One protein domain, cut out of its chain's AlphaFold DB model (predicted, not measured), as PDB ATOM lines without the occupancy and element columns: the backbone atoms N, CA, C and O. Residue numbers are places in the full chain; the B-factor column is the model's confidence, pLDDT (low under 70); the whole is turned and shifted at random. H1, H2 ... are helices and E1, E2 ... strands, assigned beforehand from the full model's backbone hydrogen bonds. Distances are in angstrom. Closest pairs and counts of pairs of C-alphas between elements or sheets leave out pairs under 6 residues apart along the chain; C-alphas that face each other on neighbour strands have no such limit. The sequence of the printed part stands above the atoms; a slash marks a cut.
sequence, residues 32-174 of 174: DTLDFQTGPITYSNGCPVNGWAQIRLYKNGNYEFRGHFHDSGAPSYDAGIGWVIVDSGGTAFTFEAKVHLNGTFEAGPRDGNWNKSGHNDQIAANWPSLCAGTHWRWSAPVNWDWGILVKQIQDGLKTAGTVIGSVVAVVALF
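AT A GLANCE: This is residues 32 to 174 of the 174 residues of an uncharacterized protein of Burkholderia ubonensis (UniProt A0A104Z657). Two four-stranded sheets lie face to face as an elongated sandwich, one made of E1, E2, E3 and E6 and the other of E5, E4, E8 and E7; H3 covers the face of the second sheet that is turned away from the first. The short helices H1 and H2 sit at one end of the sandwich, and the link from E5 to E6, residues 102 to 110, lies at the other end. The printed part has 143 residues, with eight named strands and three named helices in the order E1 E2 E3 E4 E5 E6 H1 H2 E7 H3 E8. The first sheet has the order E1, E2, E3, E6 and is antiparallel; the second has the order E5, E4, E8, E7 and is mixed. The class is mixed, helices and strands; the whole is compact, with a radius of gyration of the C-alphas of 15.9 A, and spans 50 by 30 by 23 A.

IN THESE COORDINATES: E1, residues 33 to 37, begins at C-alpha 33 at (186.806, 231.536, 213.093). E2, residues 49 to 58, is 30.3 A from first to last C-alpha, and E3, residues 62 to 71, is 30.8 A. E4, residues 77 to 86, measures 29.5 A, E5, residues 92 to 101, 29.3 A, and E6, residues 111 to 119, 27.0 A. H1 holds residues 121 to 125 and H2 residues 127 to 131. E7 is residues 137 to 139. H3, residues 146 to 160, is 21.3 A long and begins at C-alpha 146 at (162.260, 232.633, 225.200). E8, residues 166 to 173, is 21.6 A long and ends at C-alpha 173 at (154.847, 223.344, 219.912).

HOW THE PARTS SIT: E1, E2 and E3 form a meander, each strand the antiparallel neighbour of the one before. E1 and E2 are a hairpin, with N 34 and O 57 at 2.9 A, within hydrogen-bond range. E2 and E3 are a hairpin too, with N 54 and O 66 at 2.8 A. E6, an edge strand, is antiparallel to E3, with N 65 and O 116 at 2.7 A. In the other sheet, which is twisted, the hairpin E4 and E5 has N 93 and O 85 at 2.7 A. E8 is antiparallel to E4, with N 80 and O 171 at 2.9 A. E7 is parallel to E8 at 14 degrees, with N 167 and O 137 at 2.8 A. The two sheets form a sandwich, two sheets face to face: the parts that face each other are 9.6 A centre to centre, and the strands of the one stand at 33 degrees to those of the other. The closest C-alphas of E5 and E6 are those of Val 99 and Gly 112, 5.2 A apart, while E1 and E7 are apart. H3 is on the sheet of E5, E4, E8 and E7 at a height over the sheet of 9.0 A, making two layers, a helix on one face of a sheet. It lies over E4 and E8, only just slantwise to the strands, at 31 degrees to E4 on the local plane. The closest C-alphas of H3 and E8 are those of Leu 149 and Val 168, 7.2 A apart. E7, H3 and E8 form a strand-helix-strand unit, two parallel neighbour strands with a helix between, and its crossover is right-handed. H1 and H2 only graze the sheet of E1, E2, E3 and E6; they are close but not clearly touching, with the C-alphas of Ile 123 and Leu 130 closest at 8.0 A. In H1, H2 and H3 every O i to N i+4 pair is within hydrogen-bond range.

THE WHOLE: The two C-alphas farthest apart are those of Phe 105 and Pro 128, 50.2 A. The printed part has no cut. The link from E1 to E2, 11 residues, is long. The mean pLDDT of the printed part is 74.4; residues 43 to 46 and 133 to 174 are under 70.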
ATOM      1  N   ASP A  32     190.815 232.756 213.213       95.38
ATOM      2  CA  ASP A  32     189.942 233.701 212.501       95.38
ATOM      3  C   ASP A  32     188.460 233.306 212.559       95.38
ATOM      4  O   ASP A  32     187.585 234.142 212.313       95.38
ATOM      5  N   THR A  33     188.166 232.052 212.916       94.88
ATOM      6  CA  THR A  33     186.806 231.536 213.093       94.88
ATOM      7  C   THR A  33     186.684 230.660 214.331       94.88
ATOM      8  O   THR A  33     187.633 229.988 214.734       94.88
ATOM      9  N   LEU A  34     185.479 230.628 214.898       91.25
ATOM     10  CA  LEU A  34     185.068 229.667 215.917       91.25
ATOM     11  C   LEU A  34     183.832 228.925 215.414       91.25
ATOM     12  O   LEU A  34     182.864 229.553 214.989       91.25
ATOM     13  N   ASP A  35     183.875 227.597 215.453       89.56
ATOM     14  CA  ASP A  35     182.820 226.714 214.958       89.56
ATOM     15  C   ASP A  35     182.192 225.928 216.112       89.56
ATOM     16  O   ASP A  35     182.883 225.260 216.883       89.56
ATOM     17  N   PHE A  36     180.865 225.968 216.193       84.81
ATOM     18  CA  PHE A  36     180.071 225.275 217.199       84.81
ATOM     19  C   PHE A  36     178.996 224.434 216.523       84.81
ATOM     20  O   PHE A  36     178.275 224.932 215.665       84.81
ATOM     21  N   GLN A  37     178.850 223.172 216.925       84.81
ATOM     22  CA  GLN A  37     177.846 222.265 216.370       84.81
ATOM     23  C   GLN A  37     177.169 221.471 217.487       84.81
ATOM     24  O   GLN A  37     177.836 221.014 218.412       84.81
ATOM     25  N   THR A  38     175.853 221.284 217.394       77.56
ATOM     26  CA  THR A  38     175.088 220.514 218.391       77.56
ATOM     27  C   THR A  38     175.348 219.013 218.311       77.56
ATOM     28  O   THR A  38     175.123 218.299 219.281       77.56
ATOM     29  N   GLY A  39     175.761 218.520 217.139       81.31
ATOM     30  CA  GLY A  39     175.551 217.120 216.777       81.31
ATOM     31  C   GLY A  39     174.055 216.822 216.585       81.31
ATOM     32  O   GLY A  39     173.267 217.759 216.418       81.31
ATOM     33  N   PRO A  40     173.651 215.541 216.590       83.56
ATOM     34  CA  PRO A  40     172.247 215.163 216.482       83.56
ATOM     35  C   PRO A  40     171.430 215.655 217.681       83.56
ATOM     36  O   PRO A  40     171.760 215.380 218.833       83.56
ATOM     37  N   ILE A  41     170.330 216.340 217.400       79.69
ATOM     38  CA  ILE A  41     169.307 216.720 218.369       79.69
ATOM     39  C   ILE A  41     168.241 215.629 218.349       79.69
ATOM     40  O   ILE A  41     167.638 215.364 217.309       79.69
ATOM     41  N   THR A  42     168.018 215.001 219.501       76.06
ATOM     42  CA  THR A  42     166.984 213.978 219.713       76.06
ATOM     43  C   THR A  42     166.308 214.209 221.061       76.06
ATOM     44  O   THR A  42     166.889 214.845 221.945       76.06
ATOM     45  N   TYR A  43     165.093 213.689 221.231       69.19
ATOM     46  CA  TYR A  43     164.328 213.833 222.469       69.19
ATOM     47  C   TYR A  43     164.048 212.472 223.098       69.19
ATOM     48  O   TYR A  43     163.611 211.534 222.434       69.19
ATOM     49  N   SER A  44     164.254 212.372 224.409       65.69
ATOM     50  CA  SER A  44     164.041 211.136 225.169       65.69
ATOM     51  C   SER A  44     162.568 210.828 225.461       65.69
ATOM     52  O   SER A  44     162.250 209.721 225.882       65.69
ATOM     53  N   ASN A  45     161.661 211.782 225.235       64.69
ATOM     54  CA  ASN A  45     160.227 211.651 225.510       64.69
ATOM     55  C   ASN A  45     159.416 211.087 224.329       64.69
ATOM     56  O   ASN A  45     158.189 211.143 224.359       64.69
ATOM     57  N   GLY A  46     160.078 210.580 223.285       67.56
ATOM     58  CA  GLY A  46     159.407 210.056 222.095       67.56
ATOM     59  C   GLY A  46     158.904 211.128 221.125       67.56
ATOM     60  O   GLY A  46     158.153 210.787 220.214       67.56
ATOM     61  N   CYS A  47     159.308 212.397 221.285       74.38
ATOM     62  CA  CYS A  47     159.075 213.416 220.262       74.38
ATOM     63  C   CYS A  47     159.755 212.980 218.946       74.38
ATOM     64  O   CYS A  47     160.969 212.750 218.940       74.38
ATOM     65  N   PRO A  48     159.001 212.858 217.839       81.25
ATOM     66  CA  PRO A  48     159.504 212.340 216.568       81.25
ATOM     67  C   PRO A  48     160.275 213.378 215.733       81.25
ATOM     68  O   PRO A  48     160.678 213.076 214.604       81.25
ATOM     69  N   VAL A  49     160.510 214.570 216.291       80.38
ATOM     70  CA  VAL A  49     161.359 215.607 215.703       80.38
ATOM     71  C   VAL A  49     162.830 215.303 215.994       80.38
ATOM     72  O   VAL A  49     163.202 214.962 217.115       80.38
ATOM     73  N   ASN A  50     163.703 215.458 215.007       83.56
ATOM     74  CA  ASN A  50     165.155 215.405 215.186       83.56
ATOM     75  C   ASN A  50     165.842 216.438 214.292       83.56
ATOM     76  O   ASN A  50     165.197 217.050 213.445       83.56
ATOM     77  N   GLY A  51     167.135 216.683 214.493       88.56
ATOM     78  CA  GLY A  51     167.835 217.667 213.674       88.56
ATOM     79  C   GLY A  51     169.267 217.945 214.085       88.56
ATOM     80  O   GLY A  51     169.900 217.154 214.781       88.56
ATOM     81  N   TRP A  52     169.781 219.088 213.648       89.94
ATOM     82  CA  TRP A  52     171.096 219.596 214.029       89.94
ATOM     83  C   TRP A  52     171.156 221.111 213.846       89.94
ATOM     84  O   TRP A  52     170.379 221.699 213.091       89.94
ATOM     85  N   ALA A  53     172.123 221.739 214.504       88.12
ATOM     86  CA  ALA A  53     172.435 223.141 214.305       88.12
ATOM     87  C   ALA A  53     173.942 223.402 214.381       88.12
ATOM     88  O   ALA A  53     174.682 222.698 215.075       88.12
ATOM     89  N   GLN A  54     174.386 224.442 213.681       91.81
ATOM     90  CA  GLN A  54     175.763 224.917 213.680       91.81
ATOM     91  C   GLN A  54     175.806 226.443 213.704       91.81
ATOM     92  O   GLN A  54     175.085 227.098 212.948       91.81
ATOM     93  N   ILE A  55     176.713 226.990 214.511       90.75
ATOM     94  CA  ILE A  55     177.098 228.398 214.496       90.75
ATOM     95  C   ILE A  55     178.568 228.520 214.138       90.75
ATOM     96  O   ILE A  55     179.413 227.859 214.734       90.75
ATOM     97  N   ARG A  56     178.870 229.416 213.206       94.88
ATOM     98  CA  ARG A  56     180.221 229.889 212.933       94.88
ATOM     99  C   ARG A  56     180.302 231.365 213.264       94.88
ATOM    100  O   ARG A  56     179.525 232.157 212.737       94.88
ATOM    101  N   LEU A  57     181.244 231.729 214.122       94.94
ATOM    102  CA  LEU A  57     181.608 233.116 214.382       94.94
ATOM    103  C   LEU A  57     182.896 233.441 213.629       94.94
ATOM    104  O   LEU A  57     183.774 232.586 213.502       94.94
ATOM    105  N   TYR A  58     183.018 234.680 213.173       97.44
ATOM    106  CA  TYR A  58     184.200 235.194 212.495       97.44
ATOM    107  C   TYR A  58     184.819 236.324 213.315       97.44
ATOM    108  O   TYR A  58     184.107 237.147 213.894       97.44
ATOM    109  N   LYS A  59     186.150 236.417 213.296       96.69
ATOM    110  CA  LYS A  59     186.926 237.434 214.023       96.69
ATOM    111  C   LYS A  59     186.525 238.869 213.717       96.69
ATOM    112  O   LYS A  59     186.670 239.752 214.552       96.69
ATOM    113  N   ASN A  60     186.012 239.098 212.516       97.12
ATOM    114  CA  ASN A  60     185.547 240.403 212.076       97.12
ATOM    115  C   ASN A  60     184.135 240.757 212.567       97.12
ATOM    116  O   ASN A  60     183.654 241.820 212.208       97.12
ATOM    117  N   GLY A  61     183.460 239.895 213.331       96.94
ATOM    118  CA  GLY A  61     182.108 240.131 213.837       96.94
ATOM    119  C   GLY A  61     180.992 239.511 212.997       96.94
ATOM    120  O   GLY A  61     179.834 239.531 213.415       96.94
ATOM    121  N   ASN A  62     181.305 238.923 211.839       98.50
ATOM    122  CA  ASN A  62     180.315 238.166 211.079       98.50
ATOM    123  C   ASN A  62     179.933 236.874 211.813       98.50
ATOM    124  O   ASN A  62     180.720 236.307 212.577       98.50
ATOM    125  N   TYR A  63     178.739 236.366 211.523       97.44
ATOM    126  CA  TYR A  63     178.310 235.042 211.955       97.44
ATOM    127  C   TYR A  63     177.449 234.341 210.905       97.44
ATOM    128  O   TYR A  63     176.781 234.978 210.088       97.44
ATOM    129  N   GLU A  64     177.424 233.015 210.989       97.94
ATOM    130  CA  GLU A  64     176.506 232.127 210.279       97.94
ATOM    131  C   GLU A  64     175.851 231.186 211.286       97.94
ATOM    132  O   GLU A  64     176.530 230.553 212.089       97.94
ATOM    133  N   PHE A  65     174.530 231.076 211.235       94.75
ATOM    134  CA  PHE A  65     173.729 230.171 212.035       94.75
ATOM    135  C   PHE A  65     172.809 229.363 211.130       94.75
ATOM    136  O   PHE A  65     171.879 229.896 210.521       94.75
ATOM    137  N   ARG A  66     173.053 228.059 211.062       96.38
ATOM    138  CA  ARG A  66     172.321 227.150 210.184       96.38
ATOM    139  C   ARG A  66     171.904 225.888 210.905       96.38
ATOM    140  O   ARG A  66     172.489 225.517 211.921       96.38
ATOM    141  N   GLY A  67     170.926 225.214 210.336       94.06
ATOM    142  CA  GLY A  67     170.512 223.917 210.819       94.06
ATOM    143  C   GLY A  67     169.264 223.424 210.132       94.06
ATOM    144  O   GLY A  67     168.810 223.976 209.124       94.06
ATOM    145  N   HIS A  68     168.760 222.339 210.689       93.44
ATOM    146  CA  HIS A  68     167.695 221.553 210.115       93.44
ATOM    147  C   HIS A  68     166.924 220.838 211.221       93.44
ATOM    148  O   HIS A  68     167.539 220.306 212.147       93.44
ATOM    149  N   PHE A  69     165.604 220.773 211.075       89.75
ATOM    150  CA  PHE A  69     164.748 219.830 211.782       89.75
ATOM    151  C   PHE A  69     163.928 218.998 210.799       89.75
ATOM    152  O   PHE A  69     163.500 219.507 209.765       89.75
ATOM    153  N   HIS A  70     163.679 217.749 211.171       90.19
ATOM    154  CA  HIS A  70     162.810 216.809 210.481       90.19
ATOM    155  C   HIS A  70     161.789 216.250 211.464       90.19
ATOM    156  O   HIS A  70     162.173 215.826 212.557       90.19
ATOM    157  N   ASP A  71     160.520 216.189 211.069       85.19
ATOM    158  CA  ASP A  71     159.496 215.441 211.794       85.19
ATOM    159  C   ASP A  71     159.212 214.090 211.127       85.19
ATOM    160  O   ASP A  71     158.787 214.029 209.973       85.19
ATOM    161  N   SER A  72     159.360 213.004 211.889       85.38
ATOM    162  CA  SER A  72     158.987 211.637 211.485       85.38
ATOM    163  C   SER A  72     157.608 211.193 212.005       85.38
ATOM    164  O   SER A  72     157.174 210.065 211.771       85.38
ATOM    165  N   GLY A  73     156.902 212.083 212.705       79.06
ATOM    166  CA  GLY A  73     155.671 211.826 213.433       79.06
ATOM    167  C   GLY A  73     154.389 211.923 212.619       79.06
ATOM    168  O   GLY A  73     154.357 212.249 211.432       79.06
ATOM    169  N   ALA A  74     153.289 211.592 213.284       74.94
ATOM    170  CA  ALA A  74     151.942 211.799 212.770       74.94
ATOM    171  C   ALA A  74     151.478 213.272 212.812       74.94
ATOM    172  O   ALA A  74     150.969 213.718 211.783       74.94
ATOM    173  N   PRO A  75     151.607 214.002 213.941       77.19
ATOM    174  CA  PRO A  75     151.150 215.390 214.045       77.19
ATOM    175  C   PRO A  75     152.203 216.381 213.537       77.19
ATOM    176  O   PRO A  75     153.388 216.066 213.551       77.19
ATOM    177  N   SER A  76     151.767 217.570 213.124       77.56
ATOM    178  CA  SER A  76     152.658 218.697 212.823       77.56
ATOM    179  C   SER A  76     153.218 219.354 214.085       77.56
ATOM    180  O   SER A  76     152.626 219.258 215.162       77.56
ATOM    181  N   TYR A  77     154.349 220.047 213.940       73.00
ATOM    182  CA  TYR A  77     155.036 220.753 215.021       73.00
ATOM    183  C   TYR A  77     155.577 222.103 214.555       73.00
ATOM    184  O   TYR A  77     156.203 222.195 213.498       73.00
ATOM    185  N   ASP A  78     155.479 223.128 215.401       71.62
ATOM    186  CA  ASP A  78     156.391 224.269 215.287       71.62
ATOM    187  C   ASP A  78     157.659 223.957 216.070       71.62
ATOM    188  O   ASP A  78     157.623 223.845 217.293       71.62
ATOM    189  N   ALA A  79     158.782 223.823 215.369       73.50
ATOM    190  CA  ALA A  79     160.086 223.593 215.966       73.50
ATOM    191  C   ALA A  79     160.872 224.909 216.074       73.50
ATOM    192  O   ALA A  79     160.884 225.721 215.150       73.50
ATOM    193  N   GLY A  80     161.608 225.136 217.156       73.31
ATOM    194  CA  GLY A  80     162.501 226.293 217.233       73.31
ATOM    195  C   GLY A  80     163.690 226.061 218.131       73.31
ATOM    196  O   GLY A  80     163.528 225.418 219.150       73.31
ATOM    197  N   ILE A  81     164.855 226.590 217.762       74.06
ATOM    198  CA  ILE A  81     166.108 226.462 218.503       74.06
ATOM    199  C   ILE A  81     166.613 227.806 219.022       74.06
ATOM    200  O   ILE A  81     166.571 228.811 218.307       74.06
ATOM    201  N   GLY A  82     167.175 227.782 220.228       74.25
ATOM    202  CA  GLY A  82     168.013 228.841 220.762       74.25
ATOM    203  C   GLY A  82     169.454 228.442 221.031       74.25
ATOM    204  O   GLY A  82     169.749 227.348 221.511       74.25
ATOM    205  N   TRP A  83     170.370 229.371 220.782       75.19
ATOM    206  CA  TRP A  83     171.787 229.198 221.069       75.19
ATOM    207  C   TRP A  83     172.349 230.429 221.760       75.19
ATOM    208  O   TRP A  83     172.257 231.529 221.224       75.19
ATOM    209  N   VAL A  84     172.979 230.241 222.917       74.50
ATOM    210  CA  VAL A  84     173.733 231.285 223.613       74.50
ATOM    211  C   VAL A  84     175.218 230.928 223.640       74.50
ATOM    212  O   VAL A  84     175.620 229.843 224.047       74.50
ATOM    213  N   ILE A  85     176.073 231.838 223.200       77.00
ATOM    214  CA  ILE A  85     177.526 231.735 223.348       77.00
ATOM    215  C   ILE A  85     177.927 232.764 224.390       77.00
ATOM    216  O   ILE A  85     177.488 233.902 224.320       77.00
ATOM    217  N   VAL A  86     178.721 232.360 225.370       74.00
ATOM    218  CA  VAL A  86     179.177 233.243 226.446       74.00
ATOM    219  C   VAL A  86     180.686 233.263 226.382       74.00
ATOM    220  O   VAL A  86     181.278 232.186 226.323       74.00
ATOM    221  N   ASP A  87     181.290 234.442 226.338       79.81
ATOM    222  CA  ASP A  87     182.744 234.574 226.369       79.81
ATOM    223  C   ASP A  87     183.304 234.448 227.801       79.81
ATOM    224  O   ASP A  87     182.566 234.401 228.788       79.81
ATOM    225  N   SER A  88     184.629 234.404 227.933       77.25
ATOM    226  CA  SER A  88     185.293 234.375 229.248       77.25
ATOM    227  C   SER A  88     185.116 235.657 230.081       77.25
ATOM    228  O   SER A  88     185.376 235.633 231.283       77.25
ATOM    229  N   GLY A  89     184.651 236.756 229.478       75.88
ATOM    230  CA  GLY A  89     184.301 238.009 230.153       75.88
ATOM    231  C   GLY A  89     182.849 238.070 230.650       75.88
ATOM    232  O   GLY A  89     182.490 239.011 231.355       75.88
ATOM    233  N   GLY A  90     182.018 237.075 230.319       72.75
ATOM    234  CA  GLY A  90     180.602 237.007 230.682       72.75
ATOM    235  C   GLY A  90     179.640 237.649 229.674       72.75
ATOM    236  O   GLY A  90     178.446 237.750 229.965       72.75
ATOM    237  N   THR A  91     180.105 238.067 228.494       78.38
ATOM    238  CA  THR A  91     179.240 238.603 227.430       78.38
ATOM    239  C   THR A  91     178.494 237.469 226.739       78.38
ATOM    240  O   THR A  91     179.112 236.516 226.269       78.38
ATOM    241  N   ALA A  92     177.166 237.581 226.641       76.06
ATOM    242  CA  ALA A  92     176.309 236.588 226.000       76.06
ATOM    243  C   ALA A  92     175.867 237.017 224.588       76.06
ATOM    244  O   ALA A  92     175.330 238.107 224.390       76.06
ATOM    245  N   PHE A  93     176.012 236.112 223.625       80.50
ATOM    246  CA  PHE A  93     175.610 236.239 222.225       80.50
ATOM    247  C   PHE A  93     174.506 235.231 221.941       80.50
ATOM    248  O   PHE A  93     174.714 234.037 222.128       80.50
ATOM    249  N   THR A  94     173.336 235.697 221.510       79.31
ATOM    250  CA  THR A  94     172.153 234.840 221.356       79.31
ATOM    251  C   THR A  94     171.729 234.737 219.896       79.31
ATOM    252  O   THR A  94     171.693 235.738 219.184       79.31
ATOM    253  N   PHE A  95     171.366 233.529 219.472       82.88
ATOM    254  CA  PHE A  95     170.902 233.202 218.129       82.88
ATOM    255  C   PHE A  95     169.646 232.339 218.223       82.88
ATOM    256  O   PHE A  95     169.546 231.477 219.093       82.88
ATOM    257  N   GLU A  96     168.694 232.554 217.317       82.19
ATOM    258  CA  GLU A  96     167.429 231.816 217.309       82.19
ATOM    259  C   GLU A  96     166.970 231.457 215.896       82.19
ATOM    260  O   GLU A  96     167.236 232.176 214.925       82.19
ATOM    261  N   ALA A  97     166.262 230.339 215.770       82.38
ATOM    262  CA  ALA A  97     165.578 229.934 214.551       82.38
ATOM    263  C   ALA A  97     164.269 229.221 214.893       82.38
ATOM    264  O   ALA A  97     164.172 228.560 215.920       82.38
ATOM    265  N   LYS A  98     163.264 229.375 214.032       80.56
ATOM    266  CA  LYS A  98     161.956 228.724 214.138       80.56
ATOM    267  C   LYS A  98     161.565 228.208 212.762       80.56
ATOM    268  O   LYS A  98     161.865 228.871 211.768       80.56
ATOM    269  N   VAL A  99     160.932 227.047 212.716       80.06
ATOM    270  CA  VAL A  99     160.456 226.365 211.512       80.06
ATOM    271  C   VAL A  99     159.128 225.676 211.818       80.06
ATOM    272  O   VAL A  99     158.874 225.300 212.958       80.06
ATOM    273  N   HIS A 100     158.305 225.490 210.794       82.81
ATOM    274  CA  HIS A 100     157.099 224.670 210.868       82.81
ATOM    275  C   HIS A 100     157.370 223.336 210.169       82.81
ATOM    276  O   HIS A 100     157.979 223.332 209.095       82.81
ATOM    277  N   LEU A 101     156.966 222.229 210.790       80.62
ATOM    278  CA  LEU A 101     157.166 220.867 210.302       80.62
ATOM    279  C   LEU A 101     155.813 220.177 210.197       80.62
ATOM    280  O   LEU A 101     155.111 220.043 211.198       80.62
ATOM    281  N   ASN A 102     155.476 219.696 209.007       82.44
ATOM    282  CA  ASN A 102     154.214 219.006 208.803       82.44
ATOM    283  C   ASN A 102     154.332 217.531 209.190       82.44
ATOM    284  O   ASN A 102     155.309 216.863 208.845       82.44
ATOM    285  N   GLY A 103     153.304 217.021 209.861       78.06
ATOM    286  CA  GLY A 103     153.183 215.616 210.215       78.06
ATOM    287  C   GLY A 103     152.742 214.740 209.045       78.06
ATOM    288  O   GLY A 103     152.322 215.211 207.989       78.06
ATOM    289  N   THR A 104     152.791 213.420 209.237       84.31
ATOM    290  CA  THR A 104     152.443 212.424 208.198       84.31
ATOM    291  C   THR A 104     151.062 212.612 207.584       84.31
ATOM    292  O   THR A 104     150.862 212.266 206.421       84.31
ATOM    293  N   PHE A 105     150.106 213.114 208.357       78.56
ATOM    294  CA  PHE A 105     148.716 213.211 207.918       78.56
ATOM    295  C   PHE A 105     148.352 214.572 207.323       78.56
ATOM    296  O   PHE A 105     147.212 214.763 206.901       78.56
ATOM    297  N   GLU A 106     149.304 215.499 207.252       79.69
ATOM    298  CA  GLU A 106     149.085 216.863 206.787       79.69
ATOM    299  C   GLU A 106     149.883 217.140 205.509       79.69
ATOM    300  O   GLU A 106     150.970 216.611 205.282       79.69
ATOM    301  N   ALA A 107     149.330 217.970 204.624       82.12
ATOM    302  CA  ALA A 107     149.992 218.315 203.373       82.12
ATOM    303  C   ALA A 107     151.057 219.393 203.609       82.12
ATOM    304  O   ALA A 107     150.728 220.495 204.037       82.12
ATOM    305  N   GLY A 108     152.321 219.101 203.290       88.12
ATOM    306  CA  GLY A 108     153.415 220.075 203.209       88.12
ATOM    307  C   GLY A 108     154.756 219.526 203.713       88.12
ATOM    308  O   GLY A 108     154.909 218.309 203.835       88.12
ATOM    309  N   PRO A 109     155.767 220.391 203.910       90.38
ATOM    310  CA  PRO A 109     157.132 219.954 204.171       90.38
ATOM    311  C   PRO A 109     157.298 219.439 205.602       90.38
ATOM    312  O   PRO A 109     156.919 220.098 206.563       90.38
ATOM    313  N   ARG A 110     157.943 218.280 205.736       91.56
ATOM    314  CA  ARG A 110     158.322 217.681 207.029       91.56
ATOM    315  C   ARG A 110     159.686 218.151 207.534       91.56
ATOM    316  O   ARG A 110     160.129 217.756 208.607       91.56
ATOM    317  N   ASP A 111     160.356 218.948 206.712       93.62
ATOM    318  CA  ASP A 111     161.729 219.393 206.867       93.62
ATOM    319  C   ASP A 111     161.757 220.915 206.975       93.62
ATOM    320  O   ASP A 111     161.271 221.630 206.095       93.62
ATOM    321  N   GLY A 112     162.382 221.415 208.032       90.56
ATOM    322  CA  GLY A 112     162.567 222.831 208.292       90.56
ATOM    323  C   GLY A 112     164.047 223.166 208.303       90.56
ATOM    324  O   GLY A 112     164.767 222.757 209.207       90.56
ATOM    325  N   ASN A 113     164.507 223.935 207.319       95.81
ATOM    326  CA  ASN A 113     165.892 224.397 207.243       95.81
ATOM    327  C   ASN A 113     165.977 225.883 207.579       95.81
ATOM    328  O   ASN A 113     165.107 226.664 207.191       95.81
ATOM    329  N   TRP A 114     167.070 226.293 208.213       95.31
ATOM    330  CA  TRP A 114     167.426 227.705 208.310       95.31
ATOM    331  C   TRP A 114     168.896 227.920 207.976       95.31
ATOM    332  O   TRP A 114     169.756 227.077 208.227       95.31
ATOM    333  N   ASN A 115     169.173 229.094 207.419       97.31
ATOM    334  CA  ASN A 115     170.515 229.593 207.182       97.31
ATOM    335  C   ASN A 115     170.483 231.113 207.356       97.31
ATOM    336  O   ASN A 115     170.006 231.838 206.484       97.31
ATOM    337  N   LYS A 116     170.900 231.578 208.529       96.56
ATOM    338  CA  LYS A 116     170.918 232.987 208.918       96.56
ATOM    339  C   LYS A 116     172.363 233.445 208.986       96.56
ATOM    340  O   LYS A 116     173.176 232.793 209.627       96.56
ATOM    341  N   SER A 117     172.678 234.585 208.401       97.44
ATOM    342  CA  SER A 117     173.966 235.245 208.591       97.44
ATOM    343  C   SER A 117     173.753 236.682 209.033       97.44
ATOM    344  O   SER A 117     172.664 237.242 208.881       97.44
ATOM    345  N   GLY A 118     174.778 237.269 209.633       97.19
ATOM    346  CA  GLY A 118     174.718 238.651 210.078       97.19
ATOM    347  C   GLY A 118     176.046 239.141 210.618       97.19
ATOM    348  O   GLY A 118     177.082 238.497 210.449       97.19
ATOM    349  N   HIS A 119     175.985 240.299 211.264       97.44
ATOM    350  CA  HIS A 119     177.130 240.977 211.846       97.44
ATOM    351  C   HIS A 119     176.794 241.453 213.257       97.44
ATOM    352  O   HIS A 119     175.688 241.937 213.502       97.44
ATOM    353  N   ASN A 120     177.740 241.313 214.179       93.94
ATOM    354  CA  ASN A 120     177.641 241.831 215.533       93.94
ATOM    355  C   ASN A 120     179.019 242.328 215.986       93.94
ATOM    356  O   ASN A 120     179.914 241.527 216.260       93.94
ATOM    357  N   ASP A 121     179.159 243.647 216.126       97.19
ATOM    358  CA  ASP A 121     180.405 244.304 216.546       97.19
ATOM    359  C   ASP A 121     180.930 243.775 217.886       97.19
ATOM    360  O   ASP A 121     182.138 243.741 218.118       97.19
ATOM    361  N   GLN A 122     180.040 243.308 218.769       92.00
ATOM    362  CA  GLN A 122     180.431 242.733 220.054       92.00
ATOM    363  C   GLN A 122     181.213 241.425 219.886       92.00
ATOM    364  O   GLN A 122     182.041 241.114 220.735       92.00
ATOM    365  N   ILE A 123     180.995 240.662 218.809       94.00
ATOM    366  CA  ILE A 123     181.781 239.449 218.533       94.00
ATOM    367  C   ILE A 123     183.229 239.844 218.227       94.00
ATOM    368  O   ILE A 123     184.152 239.264 218.793       94.00
ATOM    369  N   ALA A 124     183.431 240.859 217.379       95.94
ATOM    370  CA  ALA A 124     184.763 241.366 217.056       95.94
ATOM    371  C   ALA A 124     185.441 241.986 218.288       95.94
ATOM    372  O   ALA A 124     186.603 241.696 218.574       95.94
ATOM    373  N   ALA A 125     184.699 242.796 219.051       95.31
ATOM    374  CA  ALA A 125     185.198 243.466 220.250       95.31
ATOM    375  C   ALA A 125     185.636 242.481 221.347       95.31
ATOM    376  O   ALA A 125     186.613 242.740 222.048       95.31
ATOM    377  N   ASN A 126     184.954 241.339 221.470       90.62
ATOM    378  CA  ASN A 126     185.230 240.324 222.488       90.62
ATOM    379  C   ASN A 126     185.974 239.094 221.937       90.62
ATOM    380  O   ASN A 126     186.037 238.057 222.601       90.62
ATOM    381  N   TRP A 127     186.561 239.180 220.738       92.50
ATOM    382  CA  TRP A 127     187.196 238.027 220.089       92.50
ATOM    383  C   TRP A 127     188.277 237.335 220.935       92.50
ATOM    384  O   TRP A 127     188.263 236.103 221.016       92.50
ATOM    385  N   PRO A 128     189.181 238.064 221.627       90.94
ATOM    386  CA  PRO A 128     190.135 237.429 222.534       90.94
ATOM    387  C   PRO A 128     189.447 236.638 223.655       90.94
ATOM    388  O   PRO A 128     189.848 235.511 223.936       90.94
ATOM    389  N   SER A 129     188.371 237.180 224.234       87.12
ATOM    390  CA  SER A 129     187.600 236.534 225.303       87.12
ATOM    391  C   SER A 129     186.835 235.302 224.823       87.12
ATOM    392  O   SER A 129     186.696 234.345 225.588       87.12
ATOM    393  N   LEU A 130     186.368 235.299 223.570       86.19
ATOM    394  CA  LEU A 130     185.760 234.135 222.916       86.19
ATOM    395  C   LEU A 130     186.791 233.022 222.654       86.19
ATOM    396  O   LEU A 130     186.453 231.843 222.728       86.19
ATOM    397  N   CYS A 131     188.046 233.391 222.378       88.00
ATOM    398  CA  CYS A 131     189.136 232.447 222.117       88.00
ATOM    399  C   CYS A 131     189.824 231.914 223.384       88.00
ATOM    400  O   CYS A 131     190.504 230.893 223.307       88.00
ATOM    401  N   ALA A 132     189.666 232.569 224.540       82.06
ATOM    402  CA  ALA A 132     190.364 232.258 225.798       82.06
ATOM    403  C   ALA A 132     189.937 230.932 226.477       82.06
ATOM    404  O   ALA A 132     190.223 230.692 227.648       82.06
ATOM    405  N   GLY A 133     189.274 230.052 225.731       61.78
ATOM    406  CA  GLY A 133     188.711 228.783 226.168       61.78
ATOM    407  C   GLY A 133     187.249 228.728 225.768       61.78
ATOM    408  O   GLY A 133     186.545 229.717 225.924       61.78
ATOM    409  N   THR A 134     186.793 227.590 225.236       54.75
ATOM    410  CA  THR A 134     185.379 227.348 224.944       54.75
ATOM    411  C   THR A 134     184.903 226.058 225.599       54.75
ATOM    412  O   THR A 134     185.318 224.963 225.238       54.75
ATOM    413  N   HIS A 135     184.018 226.187 226.576       52.09
ATOM    414  CA  HIS A 135     183.158 225.109 227.050       52.09
ATOM    415  C   HIS A 135     181.826 225.191 226.300       52.09
ATOM    416  O   HIS A 135     181.516 226.193 225.656       52.09
ATOM    417  N   TRP A 136     181.069 224.104 226.301       49.28
ATOM    418  CA  TRP A 136     179.761 224.055 225.665       49.28
ATOM    419  C   TRP A 136     178.834 223.192 226.515       49.28
ATOM    420  O   TRP A 136     179.244 222.168 227.067       49.28
ATOM    421  N   ARG A 137     177.579 223.616 226.645       50.12
ATOM    422  CA  ARG A 137     176.487 222.842 227.247       50.12
ATOM    423  C   ARG A 137     175.272 222.884 226.330       50.12
ATOM    424  O   ARG A 137     175.069 223.873 225.633       50.12
ATOM    425  N   TRP A 138     174.469 221.825 226.333       47.72
ATOM    426  CA  TRP A 138     173.226 221.744 225.566       47.72
ATOM    427  C   TRP A 138     172.059 221.317 226.458       47.72
ATOM    428  O   TRP A 138     172.242 220.558 227.410       47.72
ATOM    429  N   SER A 139     170.858 221.807 226.147       50.34
ATOM    430  CA  SER A 139     169.595 221.345 226.727       50.34
ATOM    431  C   SER A 139     168.482 221.420 225.672       50.34
ATOM    432  O   SER A 139     168.343 222.446 225.004       50.34
ATOM    433  N   ALA A 140     167.693 220.346 225.523       51.34
ATOM    434  CA  ALA A 140     166.596 220.221 224.548       51.34
ATOM    435  C   ALA A 140     165.223 220.023 225.234       51.34
ATOM    436  O   ALA A 140     164.671 218.922 225.247       51.34
ATOM    437  N   PRO A 141     164.688 221.065 225.875       50.75
ATOM    438  CA  PRO A 141     163.414 220.996 226.576       50.75
ATOM    439  C   PRO A 141     162.201 221.333 225.691       50.75
ATOM    440  O   PRO A 141     162.312 222.136 224.769       50.75
ATOM    441  N   VAL A 142     161.032 220.777 226.029       45.66
ATOM    442  CA  VAL A 142     159.743 220.968 225.326       45.66
ATOM    443  C   VAL A 142     158.883 222.033 226.044       45.66
ATOM    444  O   VAL A 142     158.957 222.117 227.267       45.66
ATOM    445  N   ASN A 143     158.066 222.812 225.310       50.34
ATOM    446  CA  ASN A 143     157.179 223.909 225.783       50.34
ATOM    447  C   ASN A 143     157.864 225.098 226.484       50.34
ATOM    448  O   ASN A 143     157.907 225.136 227.713       50.34
ATOM    449  N   TRP A 144     158.353 226.108 225.744       52.78
ATOM    450  CA  TRP A 144     159.232 227.120 226.355       52.78
ATOM    451  C   TRP A 144     158.960 228.601 225.998       52.78
ATOM    452  O   TRP A 144     158.629 228.933 224.863       52.78
ATOM    453  N   ASP A 145     159.185 229.489 226.984       60.16
ATOM    454  CA  ASP A 145     159.236 230.964 226.893       60.16
ATOM    455  C   ASP A 145     160.679 231.495 226.729       60.16
ATOM    456  O   ASP A 145     161.534 231.380 227.618       60.16
ATOM    457  N   TRP A 146     160.944 232.118 225.583       54.34
ATOM    458  CA  TRP A 146     162.260 232.633 225.200       54.34
ATOM    459  C   TRP A 146     162.864 233.659 226.175       54.34
ATOM    460  O   TRP A 146     164.070 233.649 226.427       54.34
ATOM    461  N   GLY A 147     162.041 234.529 226.765       57.31
ATOM    462  CA  GLY A 147     162.511 235.559 227.693       57.31
ATOM    463  C   GLY A 147     162.992 234.973 229.021       57.31
ATOM    464  O   GLY A 147     163.964 235.457 229.607       57.31
ATOM    465  N   ILE A 148     162.350 233.894 229.474       59.16
ATOM    466  CA  ILE A 148     162.726 233.172 230.699       59.16
ATOM    467  C   ILE A 148     164.048 232.426 230.504       59.16
ATOM    468  O   ILE A 148     164.900 232.437 231.390       59.16
ATOM    469  N   LEU A 149     164.250 231.833 229.330       55.97
ATOM    470  CA  LEU A 149     165.455 231.086 228.974       55.97
ATOM    471  C   LEU A 149     166.724 231.935 229.033       55.97
ATOM    472  O   LEU A 149     167.692 231.568 229.698       55.97
ATOM    473  N   VAL A 150     166.705 233.091 228.365       56.62
ATOM    474  CA  VAL A 150     167.857 234.001 228.332       56.62
ATOM    475  C   VAL A 150     168.191 234.477 229.744       56.62
ATOM    476  O   VAL A 150     169.363 234.483 230.120       56.62
ATOM    477  N   LYS A 151     167.176 234.789 230.563       61.44
ATOM    478  CA  LYS A 151     167.376 235.144 231.976       61.44
ATOM    479  C   LYS A 151     167.958 234.000 232.800       61.44
ATOM    480  O   LYS A 151     168.931 234.218 233.507       61.44
ATOM    481  N   GLN A 152     167.421 232.785 232.694       57.03
ATOM    482  CA  GLN A 152     167.924 231.623 233.435       57.03
ATOM    483  C   GLN A 152     169.370 231.282 233.072       57.03
ATOM    484  O   GLN A 152     170.154 230.932 233.951       57.03
ATOM    485  N   ILE A 153     169.739 231.422 231.796       54.28
ATOM    486  CA  ILE A 153     171.130 231.304 231.359       54.28
ATOM    487  C   ILE A 153     171.953 232.409 232.018       54.28
ATOM    488  O   ILE A 153     172.897 232.102 232.730       54.28
ATOM    489  N   GLN A 154     171.570 233.680 231.871       54.22
ATOM    490  CA  GLN A 154     172.289 234.807 232.483       54.22
ATOM    491  C   GLN A 154     172.461 234.663 234.004       54.22
ATOM    492  O   GLN A 154     173.538 234.947 234.528       54.22
ATOM    493  N   ASP A 155     171.444 234.188 234.716       57.38
ATOM    494  CA  ASP A 155     171.474 234.011 236.169       57.38
ATOM    495  C   ASP A 155     172.282 232.768 236.586       57.38
ATOM    496  O   ASP A 155     173.067 232.820 237.539       57.38
ATOM    497  N   GLY A 156     172.183 231.670 235.828       51.00
ATOM    498  CA  GLY A 156     173.027 230.485 235.999       51.00
ATOM    499  C   GLY A 156     174.512 230.778 235.756       51.00
ATOM    500  O   GLY A 156     175.368 230.280 236.487       51.00
ATOM    501  N   LEU A 157     174.818 231.650 234.789       48.84
ATOM    502  CA  LEU A 157     176.173 232.115 234.474       48.84
ATOM    503  C   LEU A 157     176.768 232.981 235.588       48.84
ATOM    504  O   LEU A 157     177.909 232.753 235.987       48.84
ATOM    505  N   LYS A 158     175.992 233.923 236.144       49.53
ATOM    506  CA  LYS A 158     176.419 234.760 237.284       49.53
ATOM    507  C   LYS A 158     176.724 233.939 238.538       49.53
ATOM    508  O   LYS A 158     177.573 234.328 239.332       49.53
ATOM    509  N   THR A 159     176.039 232.811 238.711       46.03
ATOM    510  CA  THR A 159     176.172 231.950 239.895       46.03
ATOM    511  C   THR A 159     177.356 230.981 239.791       46.03
ATOM    512  O   THR A 159     177.964 230.643 240.803       46.03
ATOM    513  N   ALA A 160     177.712 230.531 238.583       41.31
ATOM    514  CA  ALA A 160     178.700 229.468 238.381       41.31
ATOM    515  C   ALA A 160     180.161 229.944 238.250       41.31
ATOM    516  O   ALA A 160     181.058 229.108 238.187       41.31
ATOM    517  N   GLY A 161     180.431 231.252 238.196       38.44
ATOM    518  CA  GLY A 161     181.792 231.812 238.188       38.44
ATOM    519  C   GLY A 161     182.625 231.550 236.926       38.44
ATOM    520  O   GLY A 161     183.593 232.262 236.691       38.44
ATOM    521  N   THR A 162     182.271 230.587 236.077       39.50
ATOM    522  CA  THR A 162     182.838 230.392 234.736       39.50
ATOM    523  C   THR A 162     181.930 229.433 233.974       39.50
ATOM    524  O   THR A 162     181.899 228.246 234.291       39.50
ATOM    525  N   VAL A 163     181.193 229.892 232.961       41.19
ATOM    526  CA  VAL A 163     180.687 228.971 231.934       41.19
ATOM    527  C   VAL A 163     180.727 229.656 230.587       41.19
ATOM    528  O   VAL A 163     180.283 230.783 230.397       41.19
ATOM    529  N   ILE A 164     181.264 228.889 229.664       42.22
ATOM    530  CA  ILE A 164     181.515 229.230 228.296       42.22
ATOM    531  C   ILE A 164     180.505 228.389 227.493       42.22
ATOM    532  O   ILE A 164     180.366 227.204 227.792       42.22
ATOM    533  N   GLY A 165     179.723 229.021 226.610       33.22
ATOM    534  CA  GLY A 165     178.756 228.409 225.666       33.22
ATOM    535  C   GLY A 165     177.575 227.578 226.228       33.22
ATOM    536  O   GLY A 165     177.758 226.549 226.872       33.22
ATOM    537  N   SER A 166     176.324 227.947 225.920       32.44
ATOM    538  CA  SER A 166     175.093 227.192 226.246       32.44
ATOM    539  C   SER A 166     174.048 227.217 225.110       32.44
ATOM    540  O   SER A 166     173.469 228.254 224.814       32.44
ATOM    541  N   VAL A 167     173.733 226.071 224.502       36.28
ATOM    542  CA  VAL A 167     172.558 225.878 223.620       36.28
ATOM    543  C   VAL A 167     171.327 225.664 224.488       36.28
ATOM    544  O   VAL A 167     171.357 224.761 225.328       36.28
ATOM    545  N   VAL A 168     170.247 226.428 224.300       44.25
ATOM    546  CA  VAL A 168     169.016 226.198 225.071       44.25
ATOM    547  C   VAL A 168     167.759 226.424 224.228       44.25
ATOM    548  O   VAL A 168     167.607 227.447 223.564       44.25
ATOM    549  N   ALA A 169     166.844 225.465 224.398       44.19
ATOM    550  CA  ALA A 169     165.513 225.281 223.825       44.19
ATOM    551  C   ALA A 169     165.513 224.700 222.421       44.19
ATOM    552  O   ALA A 169     165.983 225.343 221.492       44.19
ATOM    553  N   VAL A 170     164.921 223.503 222.293       40.75
ATOM    554  CA  VAL A 170     164.283 223.080 221.053       40.75
ATOM    555  C   VAL A 170     162.802 222.874 221.331       40.75
ATOM    556  O   VAL A 170     162.410 221.866 221.907       40.75
ATOM    557  N   VAL A 171     161.985 223.870 221.006       39.50
ATOM    558  CA  VAL A 171     160.550 223.817 221.297       39.50
ATOM    559  C   VAL A 171     159.868 223.151 220.125       39.50
ATOM    560  O   VAL A 171     159.893 223.736 219.058       39.50
ATOM    561  N   ALA A 172     159.276 221.977 220.328       33.06
ATOM    562  CA  ALA A 172     158.191 221.486 219.492       33.06
ATOM    563  C   ALA A 172     156.882 221.980 220.132       33.06
ATOM    564  O   ALA A 172     156.568 221.562 221.247       33.06
ATOM    565  N   LEU A 173     156.190 222.930 219.505       33.66
ATOM    566  CA  LEU A 173     154.847 223.344 219.912       33.66
ATOM    567  C   LEU A 173     153.832 222.420 219.235       33.66
ATOM    568  O   LEU A 173     154.003 222.075 218.064       33.66
ATOM    569  N   PHE A 174     152.817 222.034 220.002       39.22
ATOM    570  CA  PHE A 174     151.640 221.279 219.574       39.22
ATOM    571  C   PHE A 174     150.415 222.186 219.502       39.22
ATOM    572  O   PHE A 174     150.350 223.142 220.312       39.22
TER     573      PHE A 174